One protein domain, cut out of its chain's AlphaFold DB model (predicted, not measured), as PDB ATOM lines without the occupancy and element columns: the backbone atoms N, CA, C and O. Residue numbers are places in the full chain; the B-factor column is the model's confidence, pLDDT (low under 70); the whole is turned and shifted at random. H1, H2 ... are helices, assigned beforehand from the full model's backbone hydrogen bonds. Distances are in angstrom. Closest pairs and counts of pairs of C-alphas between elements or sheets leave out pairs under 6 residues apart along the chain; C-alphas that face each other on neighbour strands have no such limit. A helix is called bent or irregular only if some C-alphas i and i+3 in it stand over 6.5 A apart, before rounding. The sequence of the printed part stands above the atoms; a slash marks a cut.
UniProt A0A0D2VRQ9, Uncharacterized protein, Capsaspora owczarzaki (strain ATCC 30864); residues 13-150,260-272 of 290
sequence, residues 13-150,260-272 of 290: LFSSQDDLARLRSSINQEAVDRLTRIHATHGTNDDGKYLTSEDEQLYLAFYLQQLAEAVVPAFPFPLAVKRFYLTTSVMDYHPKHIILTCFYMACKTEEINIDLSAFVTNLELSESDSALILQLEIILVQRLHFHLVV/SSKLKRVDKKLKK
ATOM      1  N   LEU A  13     101.946 157.863 219.490       93.56
ATOM      2  CA  LEU A  13     101.497 157.006 218.399       93.56
ATOM      3  C   LEU A  13     100.393 156.080 218.900       93.56
ATOM      4  O   LEU A  13     100.545 155.413 219.920       93.56
ATOM      5  N   PHE A  14      99.298 156.022 218.151       93.44
ATOM      6  CA  PHE A  14      98.102 155.265 218.492       93.44
ATOM      7  C   PHE A  14      97.837 154.189 217.444       93.44
ATOM      8  O   PHE A  14      98.109 154.359 216.253       93.44
ATOM      9  N   SER A  15      97.289 153.060 217.890       89.94
ATOM     10  CA  SER A  15      97.075 151.895 217.033       89.94
ATOM     11  C   SER A  15      95.953 152.108 216.019       89.94
ATOM     12  O   SER A  15      96.071 151.643 214.881       89.94
ATOM     13  N   SER A  16      94.894 152.829 216.393       91.81
ATOM     14  CA  SER A  16      93.724 153.069 215.546       91.81
ATOM     15  C   SER A  16      93.121 154.466 215.735       91.81
ATOM     16  O   SER A  16      93.356 155.145 216.737       91.81
ATOM     17  N   GLN A  17      92.312 154.893 214.761       90.62
ATOM     18  CA  GLN A  17      91.531 156.129 214.860       90.62
ATOM     19  C   GLN A  17      90.439 156.032 215.941       90.62
ATOM     20  O   GLN A  17      90.126 157.032 216.588       90.62
ATOM     21  N   ASP A  18      89.923 154.827 216.195       92.56
ATOM     22  CA  ASP A  18      88.937 154.571 217.246       92.56
ATOM     23  C   ASP A  18      89.530 154.778 218.644       92.56
ATOM     24  O   ASP A  18      88.859 155.303 219.531       92.56
ATOM     25  N   ASP A  19      90.805 154.431 218.856       93.19
ATOM     26  CA  ASP A  19      91.505 154.709 220.120       93.19
ATOM     27  C   ASP A  19      91.593 156.212 220.391       93.19
ATOM     28  O   ASP A  19      91.291 156.664 221.496       93.19
ATOM     29  N   LEU A  20      91.932 156.998 219.364       93.56
ATOM     30  CA  LEU A  20      91.954 158.459 219.450       93.56
ATOM     31  C   LEU A  20      90.561 159.035 219.724       93.56
ATOM     32  O   LEU A  20      90.423 159.946 220.540       93.56
ATOM     33  N   ALA A  21      89.524 158.517 219.062       93.88
ATOM     34  CA  ALA A  21      88.148 158.959 219.275       93.88
ATOM     35  C   ALA A  21      87.661 158.649 220.701       93.88
ATOM     36  O   ALA A  21      87.040 159.501 221.344       93.88
ATOM     37  N   ARG A  22      87.997 157.464 221.230       95.25
ATOM     38  CA  ARG A  22      87.703 157.075 222.616       95.25
ATOM     39  C   ARG A  22      88.429 157.959 223.622       95.25
ATOM     40  O   ARG A  22      87.794 158.429 224.562       95.25
ATOM     41  N   LEU A  23      89.716 158.235 223.400       95.12
ATOM     42  CA  LEU A  23      90.500 159.126 224.257       95.12
ATOM     43  C   LEU A  23      89.877 160.528 224.324       95.12
ATOM     44  O   LEU A  23      89.629 161.043 225.410       95.12
ATOM     45  N   ARG A  24      89.553 161.117 223.168       95.19
ATOM     46  CA  ARG A  24      88.912 162.442 223.089       95.19
ATOM     47  C   ARG A  24      87.550 162.474 223.774       95.19
ATOM     48  O   ARG A  24      87.256 163.417 224.501       95.19
ATOM     49  N   SER A  25      86.753 161.422 223.595       95.12
ATOM     50  CA  SER A  25      85.451 161.295 224.255       95.12
ATOM     51  C   SER A  25      85.593 161.199 225.778       95.12
ATOM     52  O   SER A  25      84.826 161.836 226.493       95.12
ATOM     53  N   SER A  26      86.596 160.465 226.275       96.25
ATOM     54  CA  SER A  26      86.898 160.376 227.713       96.25
ATOM     55  C   SER A  26      87.266 161.741 228.291       96.25
ATOM     56  O   SER A  26      86.685 162.163 229.285       96.25
ATOM     57  N   ILE A  27      88.172 162.471 227.632       95.00
ATOM     58  CA  ILE A  27      88.627 163.800 228.075       95.00
ATOM     59  C   ILE A  27      87.476 164.804 228.075       95.00
ATOM     60  O   ILE A  27      87.331 165.581 229.018       95.00
ATOM     61  N   ASN A  28      86.646 164.782 227.030       94.88
ATOM     62  CA  ASN A  28      85.462 165.625 226.956       94.88
ATOM     63  C   ASN A  28      84.501 165.310 228.111       94.88
ATOM     64  O   ASN A  28      84.082 166.233 228.802       94.88
ATOM     65  N   GLN A  29      84.222 164.033 228.393       93.94
ATOM     66  CA  GLN A  29      83.348 163.647 229.505       93.94
ATOM     67  C   GLN A  29      83.915 164.070 230.867       93.94
ATOM     68  O   GLN A  29      83.193 164.640 231.680       93.94
ATOM     69  N   GLU A  30      85.211 163.866 231.106       94.06
ATOM     70  CA  GLU A  30      85.878 164.310 232.336       94.06
ATOM     71  C   GLU A  30      85.824 165.835 232.504       94.06
ATOM     72  O   GLU A  30      85.629 166.342 233.613       94.06
ATOM     73  N   ALA A  31      85.978 166.583 231.407       92.19
ATOM     74  CA  ALA A  31      85.839 168.034 231.410       92.19
ATOM     75  C   ALA A  31      84.396 168.456 231.708       92.19
ATOM     76  O   ALA A  31      84.191 169.311 232.565       92.19
ATOM     77  N   VAL A  32      83.399 167.827 231.079       91.88
ATOM     78  CA  VAL A  32      81.974 168.073 231.349       91.88
ATOM     79  C   VAL A  32      81.642 167.815 232.816       91.88
ATOM     80  O   VAL A  32      81.049 168.674 233.468       91.88
ATOM     81  N   ASP A  33      82.064 166.679 233.372       91.31
ATOM     82  CA  ASP A  33      81.783 166.317 234.763       91.31
ATOM     83  C   ASP A  33      82.413 167.310 235.747       91.31
ATOM     84  O   ASP A  33      81.804 167.665 236.761       91.31
ATOM     85  N   ARG A  34      83.632 167.778 235.452       91.31
ATOM     86  CA  ARG A  34      84.320 168.794 236.255       91.31
ATOM     87  C   ARG A  34      83.626 170.152 236.149       91.31
ATOM     88  O   ARG A  34      83.345 170.761 237.179       91.31
ATOM     89  N   LEU A  35      83.319 170.609 234.937       89.56
ATOM     90  CA  LEU A  35      82.684 171.908 234.695       89.56
ATOM     91  C   LEU A  35      81.268 171.970 235.258       89.56
ATOM     92  O   LEU A  35      80.888 172.989 235.818       89.56
ATOM     93  N   THR A  36      80.528 170.861 235.220       88.44
ATOM     94  CA  THR A  36      79.204 170.759 235.848       88.44
ATOM     95  C   THR A  36      79.278 171.068 237.345       88.44
ATOM     96  O   THR A  36      78.421 171.766 237.884       88.44
ATOM     97  N   ARG A  37      80.334 170.604 238.030       88.19
ATOM     98  CA  ARG A  37      80.546 170.903 239.455       88.19
ATOM     99  C   ARG A  37      80.907 172.374 239.679       88.19
ATOM    100  O   ARG A  37      80.353 172.979 240.587       88.19
ATOM    101  N   ILE A  38      81.779 172.940 238.843       86.44
ATOM    102  CA  ILE A  38      82.220 174.346 238.933       86.44
ATOM    103  C   ILE A  38      81.054 175.311 238.650       86.44
ATOM    104  O   ILE A  38      80.828 176.279 239.373       86.44
ATOM    105  N   HIS A  39      80.246 175.043 237.626       85.19
ATOM    106  CA  HIS A  39      79.077 175.869 237.325       85.19
ATOM    107  C   HIS A  39      78.013 175.781 238.424       85.19
ATOM    108  O   HIS A  39      77.403 176.796 238.767       85.19
ATOM    109  N   ALA A  40      77.842 174.605 239.040       84.44
ATOM    110  CA  ALA A  40      76.969 174.449 240.198       84.44
ATOM    111  C   ALA A  40      77.451 175.263 241.413       84.44
ATOM    112  O   ALA A  40      76.621 175.811 242.136       84.44
ATOM    113  N   THR A  41      78.767 175.392 241.633       84.38
ATOM    114  CA  THR A  41      79.311 176.211 242.731       84.38
ATOM    115  C   THR A  41      79.199 177.711 242.473       84.38
ATOM    116  O   THR A  41      78.981 178.467 243.419       84.38
ATOM    117  N   HIS A  42      79.305 178.157 241.218       79.69
ATOM    118  CA  HIS A  42      79.242 179.580 240.854       79.69
ATOM    119  C   HIS A  42      77.847 180.080 240.438       79.69
ATOM    120  O   HIS A  42      77.688 181.263 240.136       79.69
ATOM    121  N   GLY A  43      76.818 179.223 240.459       66.19
ATOM    122  CA  GLY A  43      75.422 179.618 240.226       66.19
ATOM    123  C   GLY A  43      75.094 180.001 238.778       66.19
ATOM    124  O   GLY A  43      74.089 180.667 238.526       66.19
ATOM    125  N   THR A  44      75.925 179.601 237.815       63.47
ATOM    126  CA  THR A  44      75.675 179.804 236.384       63.47
ATOM    127  C   THR A  44      74.747 178.704 235.863       63.47
ATOM    128  O   THR A  44      75.134 177.539 235.825       63.47
ATOM    129  N   ASN A  45      73.517 179.068 235.479       53.94
ATOM    130  CA  ASN A  45      72.514 178.129 234.960       53.94
ATOM    131  C   ASN A  45      72.989 177.465 233.653       53.94
ATOM    132  O   ASN A  45      73.176 178.127 232.630       53.94
ATOM    133  N   ASP A  46      73.119 176.141 233.696       57.88
ATOM    134  CA  ASP A  46      73.619 175.254 232.639       57.88
ATOM    135  C   ASP A  46      72.542 174.916 231.584       57.88
ATOM    136  O   ASP A  46      72.383 173.782 231.135       57.88
ATOM    137  N   ASP A  47      71.745 175.905 231.170       53.28
ATOM    138  CA  ASP A  47      70.634 175.693 230.224       53.28
ATOM    139  C   ASP A  47      71.117 175.489 228.764       53.28
ATOM    140  O   ASP A  47      70.340 175.540 227.805       53.28
ATOM    141  N   GLY A  48      72.416 175.249 228.551       58.34
ATOM    142  CA  GLY A  48      73.034 175.112 227.237       58.34
ATOM    143  C   GLY A  48      74.142 174.068 227.218       58.34
ATOM    144  O   GLY A  48      75.302 174.436 227.329       58.34
ATOM    145  N   LYS A  49      73.753 172.801 226.999       76.25
ATOM    146  CA  LYS A  49      74.609 171.610 226.815       76.25
ATOM    147  C   LYS A  49      76.050 171.944 226.395       76.25
ATOM    148  O   LYS A  49      76.241 172.533 225.324       76.25
ATOM    149  N   TYR A  50      77.012 171.474 227.193       88.06
ATOM    150  CA  TYR A  50      78.450 171.465 226.906       88.06
ATOM    151  C   TYR A  50      78.786 171.010 225.479       88.06
ATOM    152  O   TYR A  50      77.980 170.382 224.777       88.06
ATOM    153  N   LEU A  51      80.004 171.333 225.041       90.56
ATOM    154  CA  LEU A  51      80.510 170.868 223.755       90.56
ATOM    155  C   LEU A  51      80.631 169.344 223.745       90.56
ATOM    156  O   LEU A  51      81.068 168.740 224.720       90.56
ATOM    157  N   THR A  52      80.260 168.732 222.623       92.62
ATOM    158  CA  THR A  52      80.567 167.324 222.356       92.62
ATOM    159  C   THR A  52      82.006 167.193 221.857       92.62
ATOM    160  O   THR A  52      82.582 168.155 221.350       92.62
ATOM    161  N   SER A  53      82.567 165.981 221.905       92.44
ATOM    162  CA  SER A  53      83.881 165.706 221.300       92.44
ATOM    163  C   SER A  53      83.953 166.110 219.816       92.44
ATOM    164  O   SER A  53      85.001 166.557 219.359       92.44
ATOM    165  N   GLU A  54      82.861 165.973 219.058       91.38
ATOM    166  CA  GLU A  54      82.799 166.397 217.650       91.38
ATOM    167  C   GLU A  54      82.799 167.926 217.506       91.38
ATOM    168  O   GLU A  54      83.484 168.464 216.634       91.38
ATOM    169  N   ASP A  55      82.061 168.632 218.375       91.94
ATOM    170  CA  ASP A  55      82.041 170.098 218.413       91.94
ATOM    171  C   ASP A  55      83.466 170.629 218.716       91.94
ATOM    172  O   ASP A  55      83.925 171.562 218.055       91.94
ATOM    173  N   GLU A  56      84.195 170.004 219.655       92.94
ATOM    174  CA  GLU A  56      85.592 170.354 219.969       92.94
ATOM    175  C   GLU A  56      86.538 170.117 218.782       92.94
ATOM    176  O   GLU A  56      87.326 170.998 218.435       92.94
ATOM    177  N   GLN A  57      86.445 168.958 218.122       91.88
ATOM    178  CA  GLN A  57      87.271 168.644 216.952       91.88
ATOM    179  C   GLN A  57      87.034 169.617 215.795       91.88
ATOM    180  O   GLN A  57      87.997 170.054 215.166       91.88
ATOM    181  N   LEU A  58      85.776 169.984 215.528       92.12
ATOM    182  CA  LEU A  58      85.435 170.972 214.505       92.12
ATOM    183  C   LEU A  58      86.051 172.339 214.829       92.12
ATOM    184  O   LEU A  58      86.612 172.992 213.948       92.12
ATOM    185  N   TYR A  59      85.962 172.764 216.091       92.06
ATOM    186  CA  TYR A  59      86.517 174.038 216.537       92.06
ATOM    187  C   TYR A  59      88.047 174.054 216.410       92.06
ATOM    188  O   TYR A  59      88.617 175.004 215.874       92.06
ATOM    189  N   LEU A  60      88.719 172.971 216.811       91.50
ATOM    190  CA  LEU A  60      90.167 172.817 216.657       91.50
ATOM    191  C   LEU A  60      90.602 172.790 215.191       91.50
ATOM    192  O   LEU A  60      91.576 173.452 214.839       91.50
ATOM    193  N   ALA A  61      89.879 172.064 214.335       90.44
ATOM    194  CA  ALA A  61      90.157 172.020 212.903       90.44
ATOM    195  C   ALA A  61      90.088 173.421 212.277       90.44
ATOM    196  O   ALA A  61      90.958 173.774 211.484       90.44
ATOM    197  N   PHE A  62      89.118 174.241 212.687       91.25
ATOM    198  CA  PHE A  62      89.012 175.629 212.244       91.25
ATOM    199  C   PHE A  62      90.219 176.477 212.621       91.25
ATOM    200  O   PHE A  62      90.821 177.092 211.742       91.25
ATOM    201  N   TYR A  63      90.614 176.474 213.893       88.50
ATOM    202  CA  TYR A  63      91.780 177.251 214.306       88.50
ATOM    203  C   TYR A  63      93.066 176.760 213.637       88.50
ATOM    204  O   TYR A  63      93.866 177.581 213.202       88.50
ATOM    205  N   LEU A  64      93.256 175.444 213.492       86.69
ATOM    206  CA  LEU A  64      94.422 174.890 212.798       86.69
ATOM    207  C   LEU A  64      94.467 175.289 211.313       86.69
ATOM    208  O   LEU A  64      95.544 175.625 210.826       86.69
ATOM    209  N   GLN A  65      93.326 175.309 210.615       84.25
ATOM    210  CA  GLN A  65      93.259 175.753 209.217       84.25
ATOM    211  C   GLN A  65      93.562 177.248 209.068       84.25
ATOM    212  O   GLN A  65      94.386 177.610 208.233       84.25
ATOM    213  N   GLN A  66      92.994 178.108 209.924       81.44
ATOM    214  CA  GLN A  66      93.298 179.547 209.894       81.44
ATOM    215  C   GLN A  66      94.791 179.844 210.083       81.44
ATOM    216  O   GLN A  66      95.317 180.810 209.540       81.44
ATOM    217  N   LEU A  67      95.494 179.012 210.850       73.50
ATOM    218  CA  LEU A  67      96.922 179.191 211.103       73.50
ATOM    219  C   LEU A  67      97.801 178.649 209.999       73.50
ATOM    220  O   LEU A  67      98.864 179.209 209.765       73.50
ATOM    221  N   ALA A  68      97.380 177.576 209.332       69.81
ATOM    222  CA  ALA A  68      98.073 177.090 208.148       69.81
ATOM    223  C   ALA A  68      98.123 178.172 207.055       69.81
ATOM    224  O   ALA A  68      99.096 178.252 206.314       69.81
ATOM    225  N   GLU A  69      97.099 179.029 206.993       67.81
ATOM    226  CA  GLU A  69      97.059 180.188 206.098       67.81
ATOM    227  C   GLU A  69      97.937 181.355 206.587       67.81
ATOM    228  O   GLU A  69      98.474 182.099 205.767       67.81
ATOM    229  N   ALA A  70      98.105 181.518 207.907       63.78
ATOM    230  CA  ALA A  70      98.781 182.671 208.507       63.78
ATOM    231  C   ALA A  70     100.271 182.453 208.853       63.78
ATOM    232  O   ALA A  70     101.018 183.425 208.964       63.78
ATOM    233  N   VAL A  71     100.722 181.209 209.060       59.62
ATOM    234  CA  VAL A  71     102.046 180.878 209.623       59.62
ATOM    235  C   VAL A  71     102.881 180.037 208.653       59.62
ATOM    236  O   VAL A  71     102.371 179.220 207.893       59.62
ATOM    237  N   VAL A  72     104.205 180.224 208.696       57.69
ATOM    238  CA  VAL A  72     105.184 179.519 207.856       57.69
ATOM    239  C   VAL A  72     105.056 177.986 208.011       57.69
ATOM    240  O   VAL A  72     105.201 177.486 209.130       57.69
ATOM    241  N   PRO A  73     104.899 177.216 206.912       55.78
ATOM    242  CA  PRO A  73     104.616 175.768 206.916       55.78
ATOM    243  C   PRO A  73     105.757 174.861 207.428       55.78
ATOM    244  O   PRO A  73     105.708 173.646 207.290       55.78
ATOM    245  N   ALA A  74     106.813 175.420 208.022       58.22
ATOM    246  CA  ALA A  74     108.004 174.668 208.422       58.22
ATOM    247  C   ALA A  74     108.029 174.246 209.903       58.22
ATOM    248  O   ALA A  74     108.936 173.510 210.297       58.22
ATOM    249  N   PHE A  75     107.082 174.705 210.728       67.56
ATOM    250  CA  PHE A  75     107.134 174.505 212.179       67.56
ATOM    251  C   PHE A  75     106.262 173.341 212.670       67.56
ATOM    252  O   PHE A  75     105.102 173.231 212.277       67.56
ATOM    253  N   PRO A  76     106.747 172.525 213.630       68.06
ATOM    254  CA  PRO A  76     105.995 171.403 214.196       68.06
ATOM    255  C   PRO A  76     104.866 171.811 215.166       68.06
ATOM    256  O   PRO A  76     104.279 170.945 215.820       68.06
ATOM    257  N   PHE A  77     104.538 173.104 215.283       76.38
ATOM    258  CA  PHE A  77     103.564 173.591 216.266       76.38
ATOM    259  C   PHE A  77     102.145 172.999 216.116       76.38
ATOM    260  O   PHE A  77     101.522 172.779 217.158       76.38
ATOM    261  N   PRO A  78     101.617 172.649 214.914       84.94
ATOM    262  CA  PRO A  78     100.291 172.033 214.815       84.94
ATOM    263  C   PRO A  78     100.210 170.715 215.588       84.94
ATOM    264  O   PRO A  78      99.188 170.408 216.201       84.94
ATOM    265  N   LEU A  79     101.309 169.953 215.630       88.31
ATOM    266  CA  LEU A  79     101.370 168.712 216.394       88.31
ATOM    267  C   LEU A  79     101.378 168.980 217.905       88.31
ATOM    268  O   LEU A  79     100.704 168.262 218.637       88.31
ATOM    269  N   ALA A  80     102.072 170.021 218.374       90.12
ATOM    270  CA  ALA A  80     102.044 170.417 219.786       90.12
ATOM    271  C   ALA A  80     100.630 170.829 220.234       90.12
ATOM    272  O   ALA A  80     100.153 170.360 221.265       90.12
ATOM    273  N   VAL A  81      99.919 171.612 219.414       91.75
ATOM    274  CA  VAL A  81      98.513 171.984 219.664       91.75
ATOM    275  C   VAL A  81      97.633 170.738 219.744       91.75
ATOM    276  O   VAL A  81      96.875 170.569 220.696       91.75
ATOM    277  N   LYS A  82      97.761 169.821 218.780       92.12
ATOM    278  CA  LYS A  82      96.981 168.581 218.789       92.12
ATOM    279  C   LYS A  82      97.275 167.711 220.011       92.12
ATOM    280  O   LYS A  82      96.340 167.174 220.590       92.12
ATOM    281  N   ARG A  83      98.544 167.584 220.418       94.00
ATOM    282  CA  ARG A  83      98.940 166.846 221.631       94.00
ATOM    283  C   ARG A  83      98.326 167.458 222.886       94.00
ATOM    284  O   ARG A  83      97.815 166.718 223.718       94.00
ATOM    285  N   PHE A  84      98.319 168.786 222.996       94.88
ATOM    286  CA  PHE A  84      97.693 169.485 224.118       94.88
ATOM    287  C   PHE A  84      96.208 169.110 224.246       94.88
ATOM    288  O   PHE A  84      95.776 168.627 225.291       94.88
ATOM    289  N   TYR A  85      95.455 169.182 223.146       95.19
ATOM    290  CA  TYR A  85      94.034 168.809 223.113       95.19
ATOM    291  C   TYR A  85      93.749 167.294 223.116       95.19
ATOM    292  O   TYR A  85      92.594 166.880 223.076       95.19
ATOM    293  N   LEU A  86      94.784 166.451 223.212       94.50
ATOM    294  CA  LEU A  86      94.658 165.044 223.611       94.50
ATOM    295  C   LEU A  86      94.837 164.843 225.123       94.50
ATOM    296  O   LEU A  86      94.884 163.707 225.581       94.50
ATOM    297  N   THR A  87      94.934 165.923 225.903       93.62
ATOM    298  CA  THR A  87      95.022 165.877 227.375       93.62
ATOM    299  C   THR A  87      94.074 166.854 228.071       93.62
ATOM    300  O   THR A  87      93.825 166.731 229.269       93.62
ATOM    301  N   THR A  88      93.541 167.832 227.338       93.94
ATOM    302  CA  THR A  88      92.684 168.904 227.860       93.94
ATOM    303  C   THR A  88      91.545 169.216 226.899       93.94
ATOM    304  O   THR A  88      91.704 169.047 225.691       93.94
ATOM    305  N   SER A  89      90.437 169.747 227.417       94.06
ATOM    306  CA  SER A  89      89.293 170.178 226.606       94.06
ATOM    307  C   SER A  89      89.443 171.624 226.116       94.06
ATOM    308  O   SER A  89      90.042 172.478 226.775       94.06
ATOM    309  N   VAL A  90      88.824 171.913 224.970       93.62
ATOM    310  CA  VAL A  90      88.621 173.275 224.435       93.62
ATOM    311  C   VAL A  90      87.836 174.172 225.402       93.62
ATOM    312  O   VAL A  90      87.994 175.392 225.378       93.62
ATOM    313  N   MET A  91      87.007 173.582 226.270       92.12
ATOM    314  CA  MET A  91      86.210 174.316 227.257       92.12
ATOM    315  C   MET A  91      87.056 174.910 228.392       92.12
ATOM    316  O   MET A  91      86.637 175.890 229.003       92.12
ATOM    317  N   ASP A  92      88.242 174.355 228.659       91.38
ATOM    318  CA  ASP A  92      89.177 174.902 229.649       91.38
ATOM    319  C   ASP A  92      90.069 175.983 229.038       91.38
ATOM    320  O   ASP A  92      90.181 177.086 229.567       91.38
ATOM    321  N   TYR A  93      90.697 175.667 227.902       92.25
ATOM    322  CA  TYR A  93      91.680 176.531 227.263       92.25
ATOM    323  C   TYR A  93      91.292 176.824 225.821       92.25
ATOM    324  O   TYR A  93      91.216 175.929 224.973       92.25
ATOM    325  N   HIS A  94      91.117 178.109 225.524       91.44
ATOM    326  CA  HIS A  94      90.713 178.556 224.202       91.44
ATOM    327  C   HIS A  94      91.844 178.350 223.161       91.44
ATOM    328  O   HIS A  94      92.969 178.811 223.396       91.44
ATOM    329  N   PRO A  95      91.569 177.753 221.979       91.56
ATOM    330  CA  PRO A  95      92.588 177.397 220.983       91.56
ATOM    331  C   PRO A  95      93.466 178.550 220.525       91.56
ATOM    332  O   PRO A  95      94.673 178.363 220.416       91.56
ATOM    333  N   LYS A  96      92.895 179.751 220.341       88.62
ATOM    334  CA  LYS A  96      93.657 180.969 219.998       88.62
ATOM    335  C   LYS A  96      94.911 181.135 220.872       88.62
ATOM    336  O   LYS A  96      96.000 181.301 220.337       88.62
ATOM    337  N   HIS A  97      94.774 181.068 222.197       89.25
ATOM    338  CA  HIS A  97      95.893 181.332 223.110       89.25
ATOM    339  C   HIS A  97      96.872 180.154 223.175       89.25
ATOM    340  O   HIS A  97      98.086 180.360 223.185       89.25
ATOM    341  N   ILE A  98      96.365 178.916 223.149       92.44
ATOM    342  CA  ILE A  98      97.205 177.708 223.142       92.44
ATOM    343  C   ILE A  98      98.070 177.646 221.891       92.44
ATOM    344  O   ILE A  98      99.252 177.341 221.977       92.44
ATOM    345  N   ILE A  99      97.515 177.989 220.737       90.06
ATOM    346  CA  ILE A  99      98.251 178.065 219.480       90.06
ATOM    347  C   ILE A  99      99.405 179.060 219.554       90.06
ATOM    348  O   ILE A  99     100.522 178.710 219.180       90.06
ATOM    349  N   LEU A 100      99.144 180.281 220.031       88.75
ATOM    350  CA  LEU A 100     100.173 181.317 220.133       88.75
ATOM    351  C   LEU A 100     101.288 180.871 221.081       88.75
ATOM    352  O   LEU A 100     102.467 181.017 220.770       88.75
ATOM    353  N   THR A 101     100.904 180.233 222.188       91.06
ATOM    354  CA  THR A 101     101.836 179.660 223.164       91.06
ATOM    355  C   THR A 101     102.645 178.508 222.560       91.06
ATOM    356  O   THR A 101     103.860 178.464 222.722       91.06
ATOM    357  N   CYS A 102     102.012 177.604 221.804       91.06
ATOM    358  CA  CYS A 102     102.686 176.524 221.082       91.06
ATOM    359  C   CYS A 102     103.666 177.056 220.038       91.06
ATOM    360  O   CYS A 102     104.741 176.485 219.879       91.06
ATOM    361  N   PHE A 103     103.314 178.130 219.329       88.38
ATOM    362  CA  PHE A 103     104.199 178.737 218.343       88.38
ATOM    363  C   PHE A 103     105.407 179.397 219.015       88.38
ATOM    364  O   PHE A 103     106.542 179.133 218.626       88.38
ATOM    365  N   TYR A 104     105.185 180.160 220.088       88.62
ATOM    366  CA  TYR A 104     106.267 180.752 220.874       88.62
ATOM    367  C   TYR A 104     107.188 179.685 221.495       88.62
ATOM    368  O   TYR A 104     108.412 179.787 221.411       88.62
ATOM    369  N   MET A 105     106.613 178.612 222.045       89.19
ATOM    370  CA  MET A 105     107.363 177.464 222.562       89.19
ATOM    371  C   MET A 105     108.148 176.749 221.455       89.19
ATOM    372  O   MET A 105     109.297 176.385 221.677       89.19
ATOM    373  N   ALA A 106     107.577 176.590 220.258       87.69
ATOM    374  CA  ALA A 106     108.278 175.986 219.126       87.69
ATOM    375  C   ALA A 106     109.525 176.796 218.730       87.69
ATOM    376  O   ALA A 106     110.574 176.207 218.472       87.69
ATOM    377  N   CYS A 107     109.447 178.132 218.747       86.50
ATOM    378  CA  CYS A 107     110.617 178.989 218.537       86.50
ATOM    379  C   CYS A 107     111.700 178.726 219.593       86.50
ATOM    380  O   CYS A 107     112.862 178.546 219.238       86.50
ATOM    381  N   LYS A 108     111.317 178.615 220.872       88.06
ATOM    382  CA  LYS A 108     112.251 178.279 221.960       88.06
ATOM    383  C   LYS A 108     112.898 176.902 221.770       88.06
ATOM    384  O   LYS A 108     114.104 176.774 221.953       88.06
ATOM    385  N   THR A 109     112.127 175.878 221.397       86.69
ATOM    386  CA  THR A 109     112.636 174.502 221.242       86.69
ATOM    387  C   THR A 109     113.509 174.306 220.006       86.69
ATOM    388  O   THR A 109     114.386 173.452 220.022       86.69
ATOM    389  N   GLU A 110     113.274 175.082 218.947       84.12
ATOM    390  CA  GLU A 110     114.058 175.051 217.700       84.12
ATOM    391  C   GLU A 110     115.229 176.054 217.719       84.12
ATOM    392  O   GLU A 110     115.800 176.364 216.676       84.12
ATOM    393  N   GLU A 111     115.579 176.582 218.901       84.44
ATOM    394  CA  GLU A 111     116.678 177.539 219.113       84.44
ATOM    395  C   GLU A 111     116.542 178.839 218.293       84.44
ATOM    396  O   GLU A 111     117.518 179.534 218.002       84.44
ATOM    397  N   ILE A 112     115.308 179.216 217.948       83.94
ATOM    398  CA  ILE A 112     114.997 180.477 217.279       83.94
ATOM    399  C   ILE A 112     114.774 181.536 218.351       83.94
ATOM    400  O   ILE A 112     113.689 181.666 218.923       83.94
ATOM    401  N   ASN A 113     115.828 182.299 218.627       81.50
ATOM    402  CA  ASN A 113     115.808 183.324 219.657       81.50
ATOM    403  C   ASN A 113     114.970 184.539 219.220       81.50
ATOM    404  O   ASN A 113     115.451 185.401 218.484       81.50
ATOM    405  N   ILE A 114     113.713 184.587 219.661       84.94
ATOM    406  CA  ILE A 114     112.798 185.714 219.455       84.94
ATOM    407  C   ILE A 114     112.324 186.198 220.823       84.94
ATOM    408  O   ILE A 114     111.706 185.446 221.584       84.94
ATOM    409  N   ASP A 115     112.569 187.475 221.110       87.25
ATOM    410  CA  ASP A 115     112.043 188.130 222.304       87.25
ATOM    411  C   ASP A 115     110.513 188.195 222.254       87.25
ATOM    412  O   ASP A 115     109.915 188.409 221.197       87.25
ATOM    413  N   LEU A 116     109.859 188.067 223.410       86.12
ATOM    414  CA  LEU A 116     108.395 188.092 223.480       86.12
ATOM    415  C   LEU A 116     107.803 189.400 222.923       86.12
ATOM    416  O   LEU A 116     106.785 189.372 222.239       86.12
ATOM    417  N   SER A 117     108.460 190.541 223.147       85.88
ATOM    418  CA  SER A 117     108.040 191.841 222.605       85.88
ATOM    419  C   SER A 117     108.071 191.873 221.072       85.88
ATOM    420  O   SER A 117     107.137 192.371 220.438       85.88
ATOM    421  N   ALA A 118     109.114 191.299 220.469       86.12
ATOM    422  CA  ALA A 118     109.237 191.167 219.022       86.12
ATOM    423  C   ALA A 118     108.195 190.188 218.464       86.12
ATOM    424  O   ALA A 118     107.575 190.470 217.443       86.12
ATOM    425  N   PHE A 119     107.942 189.076 219.160       85.94
ATOM    426  CA  PHE A 119     106.909 188.106 218.792       85.94
ATOM    427  C   PHE A 119     105.507 188.734 218.752       85.94
ATOM    428  O   PHE A 119     104.791 188.584 217.764       85.94
ATOM    429  N   VAL A 120     105.144 189.484 219.796       85.81
ATOM    430  CA  VAL A 120     103.856 190.188 219.912       85.81
ATOM    431  C   VAL A 120     103.705 191.246 218.822       85.81
ATOM    432  O   VAL A 120     102.649 191.340 218.207       85.81
ATOM    433  N   THR A 121     104.775 191.988 218.530       85.81
ATOM    434  CA  THR A 121     104.772 193.028 217.490       85.81
ATOM    435  C   THR A 121     104.616 192.430 216.089       85.81
ATOM    436  O   THR A 121     103.814 192.918 215.301       85.81
ATOM    437  N   ASN A 122     105.337 191.346 215.785       83.62
ATOM    438  CA  ASN A 122     105.301 190.692 214.470       83.62
ATOM    439  C   ASN A 122     103.942 190.066 214.138       83.62
ATOM    440  O   ASN A 122     103.617 189.896 212.966       83.62
ATOM    441  N   LEU A 123     103.179 189.686 215.162       81.69
ATOM    442  CA  LEU A 123     101.858 189.075 215.028       81.69
ATOM    443  C   LEU A 123     100.715 190.052 215.348       81.69
ATOM    444  O   LEU A 123      99.569 189.615 215.442       81.69
ATOM    445  N   GLU A 124     101.021 191.344 215.533       84.06
ATOM    446  CA  GLU A 124     100.053 192.400 215.874       84.06
ATOM    447  C   GLU A 124      99.150 192.028 217.071       84.06
ATOM    448  O   GLU A 124      97.941 192.263 217.080       84.06
ATOM    449  N   LEU A 125      99.742 191.398 218.091       84.38
ATOM    450  CA  LEU A 125      99.036 190.903 219.273       84.38
ATOM    451  C   LEU A 125      98.902 191.982 220.354       84.38
ATOM    452  O   LEU A 125      99.679 192.934 220.429       84.38
ATOM    453  N   SER A 126      97.917 191.804 221.233       84.50
ATOM    454  CA  SER A 126      97.692 192.694 222.375       84.50
ATOM    455  C   SER A 126      98.625 192.384 223.557       84.50
ATOM    456  O   SER A 126      99.134 191.269 223.696       84.50
ATOM    457  N   GLU A 127      98.824 193.351 224.462       81.88
ATOM    458  CA  GLU A 127      99.607 193.127 225.691       81.88
ATOM    459  C   GLU A 127      98.979 192.056 226.602       81.88
ATOM    460  O   GLU A 127      99.702 191.305 227.260       81.88
ATOM    461  N   SER A 128      97.648 191.922 226.605       83.25
ATOM    462  CA  SER A 128      96.965 190.856 227.343       83.25
ATOM    463  C   SER A 128      97.254 189.473 226.754       83.25
ATOM    464  O   SER A 128      97.496 188.538 227.515       83.25
ATOM    465  N   ASP A 129      97.322 189.334 225.423       84.75
ATOM    466  CA  ASP A 129      97.729 188.076 224.778       84.75
ATOM    467  C   ASP A 129      99.171 187.688 225.178       84.75
ATOM    468  O   ASP A 129      99.442 186.513 225.423       84.75
ATOM    469  N   SER A 130     100.080 188.663 225.316       86.62
ATOM    470  CA  SER A 130     101.463 188.446 225.785       86.62
ATOM    471  C   SER A 130     101.521 187.861 227.201       86.62
ATOM    472  O   SER A 130     102.201 186.861 227.447       86.62
ATOM    473  N   ALA A 131     100.757 188.442 228.133       87.06
ATOM    474  CA  ALA A 131     100.669 187.945 229.504       87.06
ATOM    475  C   ALA A 131     100.095 186.518 229.562       87.06
ATOM    476  O   ALA A 131     100.587 185.683 230.321       87.06
ATOM    477  N   LEU A 132      99.101 186.215 228.719       87.25
ATOM    478  CA  LEU A 132      98.515 184.876 228.625       87.25
ATOM    479  C   LEU A 132      99.494 183.840 228.071       87.25
ATOM    480  O   LEU A 132      99.539 182.730 228.591       87.25
ATOM    481  N   ILE A 133     100.300 184.191 227.062       89.81
ATOM    482  CA  ILE A 133     101.337 183.295 226.526       89.81
ATOM    483  C   ILE A 133     102.306 182.874 227.638       89.81
ATOM    484  O   ILE A 133     102.612 181.691 227.766       89.81
ATOM    485  N   LEU A 134     102.741 183.820 228.475       89.12
ATOM    486  CA  LEU A 134     103.633 183.532 229.603       89.12
ATOM    487  C   LEU A 134     102.970 182.639 230.662       89.12
ATOM    488  O   LEU A 134     103.586 181.687 231.135       89.12
ATOM    489  N   GLN A 135     101.709 182.907 231.010       88.56
ATOM    490  CA  GLN A 135     100.962 182.099 231.987       88.56
ATOM    491  C   GLN A 135     100.729 180.666 231.494       88.56
ATOM    492  O   GLN A 135     100.824 179.706 232.261       88.56
ATOM    493  N   LEU A 136     100.434 180.510 230.203       91.56
ATOM    494  CA  LEU A 136     100.165 179.216 229.587       91.56
ATOM    495  C   LEU A 136     101.439 178.428 229.283       91.56
ATOM    496  O   LEU A 136     101.338 177.227 229.052       91.56
ATOM    497  N   GLU A 137     102.621 179.047 229.304       91.69
ATOM    498  CA  GLU A 137     103.881 178.398 228.932       91.69
ATOM    499  C   GLU A 137     104.142 177.134 229.760       91.69
ATOM    500  O   GLU A 137     104.326 176.045 229.214       91.69
ATOM    501  N   ILE A 138     104.097 177.259 231.088       90.94
ATOM    502  CA  ILE A 138     104.350 176.127 231.980       90.94
ATOM    503  C   ILE A 138     103.229 175.087 231.906       90.94
ATOM    504  O   ILE A 138     103.498 173.886 231.911       90.94
ATOM    505  N   ILE A 139     101.979 175.540 231.767       92.19
ATOM    506  CA  ILE A 139     100.803 174.673 231.643       92.19
ATOM    507  C   ILE A 139     100.918 173.834 230.370       92.19
ATOM    508  O   ILE A 139     100.725 172.622 230.412       92.19
ATOM    509  N   LEU A 140     101.290 174.454 229.248       93.56
ATOM    510  CA  LEU A 140     101.512 173.780 227.976       93.56
ATOM    511  C   LEU A 140     102.551 172.668 228.131       93.56
ATOM    512  O   LEU A 140     102.276 171.521 227.781       93.56
ATOM    513  N   VAL A 141     103.720 172.977 228.694       93.31
ATOM    514  CA  VAL A 141     104.797 171.989 228.866       93.31
ATOM    515  C   VAL A 141     104.364 170.841 229.783       93.31
ATOM    516  O   VAL A 141     104.635 169.678 229.477       93.31
ATOM    517  N   GLN A 142     103.646 171.143 230.870       93.62
ATOM    518  CA  GLN A 142     103.101 170.135 231.782       93.62
ATOM    519  C   GLN A 142     102.094 169.212 231.085       93.62
ATOM    520  O   GLN A 142     102.174 167.994 231.241       93.62
ATOM    521  N   ARG A 143     101.173 169.766 230.285       94.38
ATOM    522  CA  ARG A 143     100.176 168.994 229.521       94.38
ATOM    523  C   ARG A 143     100.791 168.181 228.389       94.38
ATOM    524  O   ARG A 143     100.316 167.097 228.082       94.38
ATOM    525  N   LEU A 144     101.904 168.641 227.826       93.38
ATOM    526  CA  LEU A 144     102.712 167.855 226.894       93.38
ATOM    527  C   LEU A 144     103.586 166.801 227.590       93.38
ATOM    528  O   LEU A 144     104.354 166.122 226.910       93.38
ATOM    529  N   HIS A 145     103.504 166.659 228.917       93.94
ATOM    530  CA  HIS A 145     104.352 165.767 229.713       93.94
ATOM    531  C   HIS A 145     105.853 166.001 229.477       93.94
ATOM    532  O   HIS A 145     106.646 165.064 229.500       93.94
ATOM    533  N   PHE A 146     106.254 167.249 229.210       93.31
ATOM    534  CA  PHE A 146     107.627 167.619 228.843       93.31
ATOM    535  C   PHE A 146     108.145 166.917 227.563       93.31
ATOM    536  O   PHE A 146     109.341 166.926 227.271       93.31
ATOM    537  N   HIS A 147     107.256 166.346 226.740       92.81
ATOM    538  CA  HIS A 147     107.581 165.709 225.462       92.81
ATOM    539  C   HIS A 147     107.681 166.743 224.327       92.81
ATOM    540  O   HIS A 147     106.879 166.746 223.390       92.81
ATOM    541  N   LEU A 148     108.676 167.629 224.420       89.69
ATOM    542  CA  LEU A 148     108.838 168.773 223.511       89.69
ATOM    543  C   LEU A 148     109.466 168.410 222.158       89.69
ATOM    544  O   LEU A 148     109.259 169.110 221.173       89.69
ATOM    545  N   VAL A 149     110.196 167.294 222.080       88.88
ATOM    546  CA  VAL A 149     110.812 166.848 220.824       88.88
ATOM    547  C   VAL A 149     109.735 166.332 219.866       88.88
ATOM    548  O   VAL A 149     108.969 165.413 220.184       88.88
ATOM    549  N   VAL A 150     109.702 166.906 218.662       88.31
ATOM    550  CA  VAL A 150     108.789 166.515 217.585       88.31
ATOM    551  C   VAL A 150     109.574 166.072 216.354       88.31
ATOM    552  O   VAL A 150     110.395 166.801 215.807       88.31
ATOM    553  N   SER A 260      80.446 176.789 208.512       87.00
ATOM    554  CA  SER A 260      80.376 178.093 209.187       87.00
ATOM    555  C   SER A 260      79.146 178.264 210.092       87.00
ATOM    556  O   SER A 260      79.205 178.991 211.088       87.00
ATOM    557  N   SER A 261      78.029 177.594 209.788       89.19
ATOM    558  CA  SER A 261      76.805 177.664 210.590       89.19
ATOM    559  C   SER A 261      76.945 176.870 211.893       89.19
ATOM    560  O   SER A 261      76.618 177.379 212.972       89.19
ATOM    561  N   LYS A 262      77.520 175.662 211.810       89.06
ATOM    562  CA  LYS A 262      77.847 174.826 212.971       89.06
ATOM    563  C   LYS A 262      78.917 175.486 213.826       89.06
ATOM    564  O   LYS A 262      78.727 175.574 215.034       89.06
ATOM    565  N   LEU A 263      79.962 176.042 213.216       90.75
ATOM    566  CA  LEU A 263      81.033 176.728 213.935       90.75
ATOM    567  C   LEU A 263      80.504 177.903 214.770       90.75
ATOM    568  O   LEU A 263      80.820 178.008 215.951       90.75
ATOM    569  N   LYS A 264      79.615 178.738 214.212       89.75
ATOM    570  CA  LYS A 264      78.957 179.822 214.968       89.75
ATOM    571  C   LYS A 264      78.113 179.300 216.131       89.75
ATOM    572  O   LYS A 264      77.984 179.981 217.147       89.75
ATOM    573  N   ARG A 265      77.502 178.119 215.990       89.81
ATOM    574  CA  ARG A 265      76.761 177.473 217.083       89.81
ATOM    575  C   ARG A 265      77.711 176.995 218.177       89.81
ATOM    576  O   ARG A 265      77.420 177.232 219.344       89.81
ATOM    577  N   VAL A 266      78.816 176.355 217.799       90.94
ATOM    578  CA  VAL A 266      79.864 175.888 218.717       90.94
ATOM    579  C   VAL A 266      80.484 177.064 219.468       90.94
ATOM    580  O   VAL A 266      80.516 177.030 220.690       90.94
ATOM    581  N   ASP A 267      80.837 178.153 218.785       90.19
ATOM    582  CA  ASP A 267      81.387 179.365 219.411       90.19
ATOM    583  C   ASP A 267      80.433 179.975 220.454       90.19
ATOM    584  O   ASP A 267      80.820 180.290 221.579       90.19
ATOM    585  N   LYS A 268      79.140 180.077 220.114       88.88
ATOM    586  CA  LYS A 268      78.110 180.566 221.044       88.88
ATOM    587  C   LYS A 268      77.915 179.653 222.251       88.88
ATOM    588  O   LYS A 268      77.578 180.155 223.320       88.88
ATOM    589  N   LYS A 269      78.058 178.335 222.078       89.25
ATOM    590  CA  LYS A 269      78.009 177.377 223.188       89.25
ATOM    591  C   LYS A 269      79.248 177.499 224.066       89.25
ATOM    592  O   LYS A 269      79.096 177.618 225.274       89.25
ATOM    593  N   LEU A 270      80.439 177.545 223.462       89.25
ATOM    594  CA  LEU A 270      81.710 177.649 224.176       89.25
ATOM    595  C   LEU A 270      81.714 178.856 225.115       89.25
ATOM    596  O   LEU A 270      82.034 178.709 226.282       89.25
ATOM    597  N   LYS A 271      81.235 180.017 224.655       86.25
ATOM    598  CA  LYS A 271      81.101 181.229 225.488       86.25
ATOM    599  C   LYS A 271      80.222 181.061 226.735       86.25
ATOM    600  O   LYS A 271      80.319 181.874 227.642       86.25
ATOM    601  N   LYS A 272      79.338 180.061 226.767       84.69
ATOM    602  CA  LYS A 272      78.451 179.781 227.906       84.69
ATOM    603  C   LYS A 272      78.976 178.678 228.816       84.69
ATOM    604  O   LYS A 272      78.663 178.700 229.995       84.69
TER     605      LYS A 272
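AT A GLANCE: This is residues 13 to 150 and 260 to 272 of the 290 residues of an uncharacterized protein of Capsaspora owczarzaki (strain ATCC 30864) (UniProt A0A0D2VRQ9). Crossed helices make two linked groups: in one, H6 crosses H4 almost at a right angle, H3 packs on another side of H4, and short H5 sits toward the far end; in the other, H7 packs on H2, and the long H1 passes the first residue of H2 with both of its ends sticking out, at residues 17 to 19 and 37 to 42. The printed part has 151 residues with seven named helices, H1 to H7 in order along the chain, and no named strand; the class is all helix. The helix packing is mostly crossed, with no touching pair at a shallow tilt. The whole is compact, with a radius of gyration of the C-alphas of 16.2 A and spans of 46 by 40 by 31 A.

HOW THE PARTS SIT: H1, residues 17 to 42, only just touches H2, residues 53 to 70, with 3 pairs of C-alphas within 8 A. H1 touches H2 with residues 24 to 28 alone, and H2 touches H1 with residue 53 alone; the closest C-alphas, those of Ser 25 and Ser 53, are 5.5 A apart, and the helices are about perpendicular at 76 degrees. H2 touches H7, residues 260 to 272, closest at the C-alphas of Asp 55 and Val 266, 6.2 A, at a steep tilt of 69 degrees, only just short of about perpendicular. H1 and H7 are apart. H2 also only just touches H4, residues 95 to 109, with 3 pairs; the C-alphas of Tyr 63 and Pro 95 are closest, 6.7 A. H4 touches H3, residues 77 to 84, closest at the C-alphas of Phe 77 and Phe 103, 5.6 A, at a steep tilt of 63 degrees, opposite ways. H4 touches H6, residues 127 to 143, closest at the C-alphas of Thr 101 and Ile 133, 5.0 A, only just about perpendicular at 72 degrees. H6 has a kink of 37 degrees near residue 136 and is only just irregular: C-alphas 135 and 138 are 6.9 A apart. H5, residues 116 to 122, only just touches H6, with 3 pairs, closest at the C-alphas of Val 120 and Ser 130, 6.6 A. Every O i to N i+4 pair is within hydrogen-bond range in H2, H3, H4 and H5; 21 of 22 are in H1, 11 of 13 in H6 and 8 of 9 in H7.

IN THESE COORDINATES: H1 begins at C-alpha 17 (91.531, 156.129, 214.860) and is 37.1 A long. H2 is 26.0 A, H4 20.3 A, H6 24.4 A and H7 18.9 A; H3 has eight residues and H5 seven. H7 ends at C-alpha 272 (78.451, 179.781, 227.906).

THE WHOLE: The C-alphas of Asp 47 and Glu 111, the two farthest apart, are 47.4 A apart. Residues 151 to 259 are not printed, and C-alphas 150 and 260 are 31.8 A apart across that cut. Of the links printed whole, H5 to H6 is tight and the others are short. The mean pLDDT of the printed part is 86.6; residues 43 to 48 and 68 to 76 are under 70.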